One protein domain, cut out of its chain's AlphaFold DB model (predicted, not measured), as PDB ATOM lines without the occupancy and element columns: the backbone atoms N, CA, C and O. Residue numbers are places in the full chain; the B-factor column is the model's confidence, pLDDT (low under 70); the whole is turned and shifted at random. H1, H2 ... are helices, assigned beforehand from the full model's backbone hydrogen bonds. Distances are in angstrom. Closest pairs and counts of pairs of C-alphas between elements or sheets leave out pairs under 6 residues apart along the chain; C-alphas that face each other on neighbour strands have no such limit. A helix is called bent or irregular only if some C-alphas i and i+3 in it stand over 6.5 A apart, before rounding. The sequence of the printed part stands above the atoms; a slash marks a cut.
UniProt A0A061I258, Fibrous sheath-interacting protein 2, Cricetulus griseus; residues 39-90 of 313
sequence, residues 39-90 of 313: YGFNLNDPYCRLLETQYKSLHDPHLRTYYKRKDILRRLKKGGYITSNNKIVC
ATOM      1  N   TYR A  39     -39.031  31.490  30.021       52.34
ATOM      2  CA  TYR A  39     -38.565  31.953  31.323       52.34
ATOM      3  C   TYR A  39     -39.060  30.980  32.389       52.34
ATOM      4  O   TYR A  39     -40.146  31.186  32.904       52.34
ATOM      5  N   GLY A  40     -38.304  29.906  32.639       54.06
ATOM      6  CA  GLY A  40     -38.275  29.010  33.800       54.06
ATOM      7  C   GLY A  40     -39.581  28.473  34.403       54.06
ATOM      8  O   GLY A  40     -39.519  27.703  35.355       54.06
ATOM      9  N   PHE A  41     -40.748  28.852  33.897       57.72
ATOM     10  CA  PHE A  41     -42.033  28.612  34.522       57.72
ATOM     11  C   PHE A  41     -42.686  27.432  33.821       57.72
ATOM     12  O   PHE A  41     -43.391  27.565  32.821       57.72
ATOM     13  N   ASN A  42     -42.369  26.241  34.313       63.94
ATOM     14  CA  ASN A  42     -43.001  25.024  33.847       63.94
ATOM     15  C   ASN A  42     -44.306  24.833  34.632       63.94
ATOM     16  O   ASN A  42     -44.269  24.535  35.821       63.94
ATOM     17  N   LEU A  43     -45.459  24.984  33.971       68.75
ATOM     18  CA  LEU A  43     -46.778  24.754  34.588       68.75
ATOM     19  C   LEU A  43     -46.969  23.303  35.072       68.75
ATOM     20  O   LEU A  43     -47.889  23.018  35.830       68.75
ATOM     21  N   ASN A  44     -46.089  22.396  34.646       67.75
ATOM     22  CA  ASN A  44     -46.045  20.998  35.050       67.75
ATOM     23  C   ASN A  44     -45.107  20.744  36.250       67.75
ATOM     24  O   ASN A  44     -44.934  19.595  36.651       67.75
ATOM     25  N   ASP A  45     -44.494  21.793  36.817       68.94
ATOM     26  CA  ASP A  45     -43.678  21.758  38.038       68.94
ATOM     27  C   ASP A  45     -44.337  22.618  39.138       68.94
ATOM     28  O   ASP A  45     -43.967  23.780  39.322       68.94
ATOM     29  N   PRO A  46     -45.309  22.060  39.894       73.12
ATOM     30  CA  PRO A  46     -46.080  22.790  40.909       73.12
ATOM     31  C   PRO A  46     -45.226  23.413  42.018       73.12
ATOM     32  O   PRO A  46     -45.683  24.303  42.726       73.12
ATOM     33  N   TYR A  47     -44.000  22.917  42.190       72.44
ATOM     34  CA  TYR A  47     -43.086  23.321  43.254       72.44
ATOM     35  C   TYR A  47     -41.899  24.142  42.735       72.44
ATOM     36  O   TYR A  47     -40.979  24.411  43.503       72.44
ATOM     37  N   CYS A  48     -41.893  24.502  41.446       66.94
ATOM     38  CA  CYS A  48     -40.845  25.284  40.784       66.94
ATOM     39  C   CYS A  48     -39.413  24.799  41.088       66.94
ATOM     40  O   CYS A  48     -38.477  25.597  41.139       66.94
ATOM     41  N   ARG A  49     -39.214  23.489  41.285       66.88
ATOM     42  CA  ARG A  49     -37.899  22.899  41.591       66.88
ATOM     43  C   ARG A  49     -36.909  23.059  40.440       66.88
ATOM     44  O   ARG A  49     -35.700  23.032  40.660       66.88
ATOM     45  N   LEU A  50     -37.413  23.195  39.217       68.38
ATOM     46  CA  LEU A  50     -36.623  23.347  37.999       68.38
ATOM     47  C   LEU A  50     -36.307  24.815  37.665       68.38
ATOM     48  O   LEU A  50     -35.486  25.065  36.779       68.38
ATOM     49  N   LEU A  51     -36.921  25.779  38.361       67.12
ATOM     50  CA  LEU A  51     -36.702  27.205  38.130       67.12
ATOM     51  C   LEU A  51     -35.342  27.640  38.701       67.12
ATOM     52  O   LEU A  51     -35.111  27.612  39.910       67.12
ATOM     53  N   GLU A  52     -34.430  28.087  37.835       68.31
ATOM     54  CA  GLU A  52     -33.227  28.796  38.281       68.31
ATOM     55  C   GLU A  52     -33.602  30.223  38.706       68.31
ATOM     56  O   GLU A  52     -34.004  31.036  37.879       68.31
ATOM     57  N   THR A  53     -33.436  30.545  39.990       67.75
ATOM     58  CA  THR A  53     -33.667  31.896  40.536       67.75
ATOM     59  C   THR A  53     -32.484  32.847  40.322       67.75
ATOM     60  O   THR A  53     -32.600  34.048  40.556       67.75
ATOM     61  N   GLN A  54     -31.334  32.328  39.881       74.94
ATOM     62  CA  GLN A  54     -30.132  33.123  39.645       74.94
ATOM     63  C   GLN A  54     -30.186  33.792  38.270       74.94
ATOM     64  O   GLN A  54     -30.208  33.126  37.235       74.94
ATOM     65  N   TYR A  55     -30.171  35.123  38.270       80.75
ATOM     66  CA  TYR A  55     -30.170  35.918  37.049       80.75
ATOM     67  C   TYR A  55     -28.817  35.839  36.324       80.75
ATOM     68  O   TYR A  55     -27.760  36.037  36.925       80.75
ATOM     69  N   LYS A  56     -28.849  35.581  35.011       79.56
ATOM     70  CA  LYS A  56     -27.654  35.434  34.166       79.56
ATOM     71  C   LYS A  56     -27.505  36.607  33.209       79.56
ATOM     72  O   LYS A  56     -27.908  36.527  32.052       79.56
ATOM     73  N   SER A  57     -26.865  37.676  33.677       86.62
ATOM     74  CA  SER A  57     -26.762  38.942  32.937       86.62
ATOM     75  C   SER A  57     -26.139  38.787  31.545       86.62
ATOM     76  O   SER A  57     -26.647  39.357  30.588       86.62
ATOM     77  N   LEU A  58     -25.092  37.964  31.388       86.75
ATOM     78  CA  LEU A  58     -24.443  37.750  30.083       86.75
ATOM     79  C   LEU A  58     -25.346  37.046  29.059       86.75
ATOM     80  O   LEU A  58     -25.166  37.256  27.864       86.75
ATOM     81  N   HIS A  59     -26.308  36.237  29.509       83.56
ATOM     82  CA  HIS A  59     -27.253  35.536  28.640       83.56
ATOM     83  C   HIS A  59     -28.512  36.356  28.331       83.56
ATOM     84  O   HIS A  59     -29.319  35.915  27.512       83.56
ATOM     85  N   ASP A  60     -28.684  37.527  28.950       84.31
ATOM     86  CA  ASP A  60     -29.858  38.366  28.737       84.31
ATOM     87  C   ASP A  60     -29.838  39.001  27.327       84.31
ATOM     88  O   ASP A  60     -28.927  39.780  27.002       84.31
ATOM     89  N   PRO A  61     -30.850  38.723  26.479       85.00
ATOM     90  CA  PRO A  61     -30.972  39.336  25.159       85.00
ATOM     91  C   PRO A  61     -31.008  40.872  25.183       85.00
ATOM     92  O   PRO A  61     -30.494  41.507  24.259       85.00
ATOM     93  N   HIS A  62     -31.568  41.482  26.228       88.06
ATOM     94  CA  HIS A  62     -31.718  42.931  26.363       88.06
ATOM     95  C   HIS A  62     -30.403  43.626  26.733       88.06
ATOM     96  O   HIS A  62     -30.160  44.760  26.318       88.06
ATOM     97  N   LEU A  63     -29.494  42.936  27.430       88.81
ATOM     98  CA  LEU A  63     -28.162  43.460  27.759       88.81
ATOM     99  C   LEU A  63     -27.140  43.263  26.629       88.81
ATOM    100  O   LEU A  63     -26.007  43.749  26.694       88.81
ATOM    101  N   ARG A  64     -27.535  42.606  25.537       87.75
ATOM    102  CA  ARG A  64     -26.659  42.282  24.406       87.75
ATOM    103  C   ARG A  64     -26.025  43.522  23.767       87.75
ATOM    104  O   ARG A  64     -24.869  43.468  23.355       87.75
ATOM    105  N   THR A  65     -26.740  44.645  23.700       90.69
ATOM    106  CA  THR A  65     -26.210  45.918  23.169       90.69
ATOM    107  C   THR A  65     -25.158  46.531  24.094       90.69
ATOM    108  O   THR A  65     -24.153  47.057  23.616       90.69
ATOM    109  N   TYR A  66     -25.342  46.415  25.411       91.69
ATOM    110  CA  TYR A  66     -24.383  46.896  26.404       91.69
ATOM    111  C   TYR A  66     -23.054  46.129  26.310       91.69
ATOM    112  O   TYR A  66     -21.991  46.739  26.191       91.69
ATOM    113  N   TYR A  67     -23.109  44.795  26.241       88.94
ATOM    114  CA  TYR A  67     -21.911  43.950  26.156       88.94
ATOM    115  C   TYR A  67     -21.181  43.996  24.804       88.94
ATOM    116  O   TYR A  67     -20.023  43.593  24.716       88.94
ATOM    117  N   LYS A  68     -21.818  44.527  23.751       89.31
ATOM    118  CA  LYS A  68     -21.187  44.758  22.440       89.31
ATOM    119  C   LYS A  68     -20.268  45.988  22.405       89.31
ATOM    120  O   LYS A  68     -19.507  46.133  21.447       89.31
ATOM    121  N   ARG A  69     -20.310  46.877  23.407       94.12
ATOM    122  CA  ARG A  69     -19.426  48.057  23.467       94.12
ATOM    123  C   ARG A  69     -17.952  47.634  23.549       94.12
ATOM    124  O   ARG A  69     -17.608  46.679  24.242       94.12
ATOM    125  N   LYS A  70     -17.066  48.330  22.823       92.81
ATOM    126  CA  LYS A  70     -15.662  47.909  22.607       92.81
ATOM    127  C   LYS A  70     -14.827  47.843  23.891       92.81
ATOM    128  O   LYS A  70     -13.879  47.066  23.966       92.81
ATOM    129  N   ASP A  71     -15.114  48.700  24.856       93.19
ATOM    130  CA  ASP A  71     -14.469  48.771  26.168       93.19
ATOM    131  C   ASP A  71     -14.888  47.597  27.064       93.19
ATOM    132  O   ASP A  71     -14.034  46.881  27.594       93.19
ATOM    133  N   ILE A  72     -16.194  47.336  27.149       93.56
ATOM    134  CA  ILE A  72     -16.766  46.230  27.922       93.56
ATOM    135  C   ILE A  72     -16.366  44.884  27.315       93.56
ATOM    136  O   ILE A  72     -15.897  43.997  28.025       93.56
ATOM    137  N   LEU A  73     -16.452  44.749  25.992       91.69
ATOM    138  CA  LEU A  73     -16.080  43.528  25.285       91.69
ATOM    139  C   LEU A  73     -14.595  43.185  25.472       91.69
ATOM    140  O   LEU A  73     -14.258  42.024  25.694       91.69
ATOM    141  N   ARG A  74     -13.698  44.186  25.440       92.69
ATOM    142  CA  ARG A  74     -12.269  43.984  25.745       92.69
ATOM    143  C   ARG A  74     -12.064  43.486  27.175       92.69
ATOM    144  O   ARG A  74     -11.275  42.566  27.386       92.69
ATOM    145  N   ARG A  75     -12.799  44.044  28.141       93.56
ATOM    146  CA  ARG A  75     -12.751  43.622  29.550       93.56
ATOM    147  C   ARG A  75     -13.250  42.189  29.738       93.56
ATOM    148  O   ARG A  75     -12.592  41.407  30.415       93.56
ATOM    149  N   LEU A  76     -14.357  41.826  29.094       91.44
ATOM    150  CA  LEU A  76     -14.939  40.483  29.165       91.44
ATOM    151  C   LEU A  76     -14.052  39.418  28.513       91.44
ATOM    152  O   LEU A  76     -13.952  38.314  29.042       91.44
ATOM    153  N   LYS A  77     -13.362  39.759  27.417       92.19
ATOM    154  CA  LYS A  77     -12.347  38.890  26.803       92.19
ATOM    155  C   LYS A  77     -11.136  38.697  27.712       92.19
ATOM    156  O   LYS A  77     -10.698  37.569  27.898       92.19
ATOM    157  N   LYS A  78     -10.629  39.776  28.320       93.69
ATOM    158  CA  LYS A  78      -9.511  39.704  29.277       93.69
ATOM    159  C   LYS A  78      -9.870  38.872  30.517       93.69
ATOM    160  O   LYS A  78      -9.010  38.183  31.043       93.69
ATOM    161  N   GLY A  79     -11.130  38.928  30.956       89.38
ATOM    162  CA  GLY A  79     -11.652  38.149  32.083       89.38
ATOM    163  C   GLY A  79     -12.073  36.712  31.752       89.38
ATOM    164  O   GLY A  79     -12.538  36.017  32.645       89.38
ATOM    165  N   GLY A  80     -11.959  36.261  30.497       88.31
ATOM    166  CA  GLY A  80     -12.289  34.882  30.110       88.31
ATOM    167  C   GLY A  80     -13.786  34.539  30.063       88.31
ATOM    168  O   GLY A  80     -14.136  33.389  29.820       88.31
ATOM    169  N   TYR A  81     -14.684  35.514  30.242       87.50
ATOM    170  CA  TYR A  81     -16.139  35.299  30.182       87.50
ATOM    171  C   TYR A  81     -16.660  35.130  28.747       87.50
ATOM    172  O   TYR A  81     -17.738  34.578  28.518       87.50
ATOM    173  N   ILE A  82     -15.907  35.645  27.769       88.75
ATOM    174  CA  ILE A  82     -16.251  35.622  26.347       88.75
ATOM    175  C   ILE A  82     -15.033  35.160  25.538       88.75
ATOM    176  O   ILE A  82     -13.913  35.625  25.741       88.75
ATOM    177  N   THR A  83     -15.277  34.270  24.581       88.69
ATOM    178  CA  THR A  83     -14.289  33.757  23.617       88.69
ATOM    179  C   THR A  83     -13.823  34.824  22.613       88.69
ATOM    180  O   THR A  83     -14.455  35.868  22.427       88.69
ATOM    181  N   SER A  84     -12.734  34.555  21.885       88.31
ATOM    182  CA  SER A  84     -12.255  35.418  20.787       88.31
ATOM    183  C   SER A  84     -13.353  35.728  19.757       88.31
ATOM    184  O   SER A  84     -13.469  36.876  19.318       88.31
ATOM    185  N   ASN A  85     -14.221  34.746  19.498       87.88
ATOM    186  CA  ASN A  85     -15.370  34.794  18.589       87.88
ATOM    187  C   ASN A  85     -16.613  35.497  19.171       87.88
ATOM    188  O   ASN A  85     -17.714  35.329  18.651       87.88
ATOM    189  N   ASN A  86     -16.466  36.256  20.263       85.75
ATOM    190  CA  ASN A  86     -17.551  36.965  20.952       85.75
ATOM    191  C   ASN A  86     -18.687  36.049  21.458       85.75
ATOM    192  O   ASN A  86     -19.807  36.518  21.660       85.75
ATOM    193  N   LYS A  87     -18.423  34.751  21.671       86.06
ATOM    194  CA  LYS A  87     -19.387  33.814  22.273       86.06
ATOM    195  C   LYS A  87     -19.165  33.722  23.778       86.06
ATOM    196  O   LYS A  87     -18.016  33.628  24.211       86.06
ATOM    197  N   ILE A  88     -20.253  33.732  24.541       87.69
ATOM    198  CA  ILE A  88     -20.244  33.596  26.002       87.69
ATOM    199  C   ILE A  88     -19.767  32.189  26.366       87.69
ATOM    200  O   ILE A  88     -20.177  31.214  25.734       87.69
ATOM    201  N   VAL A  89     -18.886  32.094  27.357       84.56
ATOM    202  CA  VAL A  89     -18.403  30.816  27.882       84.56
ATOM    203  C   VAL A  89     -19.409  30.301  28.909       84.56
ATOM    204  O   VAL A  89     -19.638  30.950  29.925       84.56
ATOM    205  N   CYS A  90     -20.009  29.141  28.641       81.88
ATOM    206  CA  CYS A  90     -20.925  28.477  29.571       81.88
ATOM    207  C   CYS A  90     -20.176  27.484  30.467       81.88
ATOM    208  O   CYS A  90     -19.197  26.863  30.048       81.88
TER     209      CYS A  90
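This is residues 39 to 90 of the 313 residues of the protein "Fibrous sheath-interacting protein 2" of Cricetulus griseus (UniProt A0A061I258). There is little regular structure: H2, the longest helix, and H1 meet near their ends as an L at one end of the outline, and residues 39 to 60, a long arm with no named element, make most of the length, folding back at the far end. After H2, residues 79 to 90 loop back. The printed part has 52 residues with two named helices, H1 then H2, and no named strand; the class is all helix, with 16 residues in named elements. It is only just loose, close to extended, with a radius of gyration of the C-alphas of 14.8 A and spans of 43 by 19 by 16 A.

H2, residues 70 to 78, and H1, residues 61 to 67, are close but not clearly touching; their closest C-alphas, of Leu 73 and Tyr 67, are 5.9 A apart. Their lines are about perpendicular, at 86 degrees. A tight link of 2 residues joins them. Residues 60 to 65, of which 61 to 65 belong to H1, stand free. In H2 every O i to N i+4 pair is within hydrogen-bond range; in H1 1 of 3 is, beside 2 of 4 O i to N i+3 pairs.

H2 runs 12.2 A to C-alpha 78 at (-9.511, 39.704, 29.277). H1 runs 10.2 A from C-alpha 61 at (-30.972, 39.336, 25.159) and is irregular, with C-alphas 62 and 65 7.0 A apart.

The C-alphas farthest apart, of Pro 46 and Asp 71, are 43.5 A apart. The printed part has no cut. Mean pLDDT of the printed part is 81.6; residues 39 to 45 and 48 to 53 are under 70.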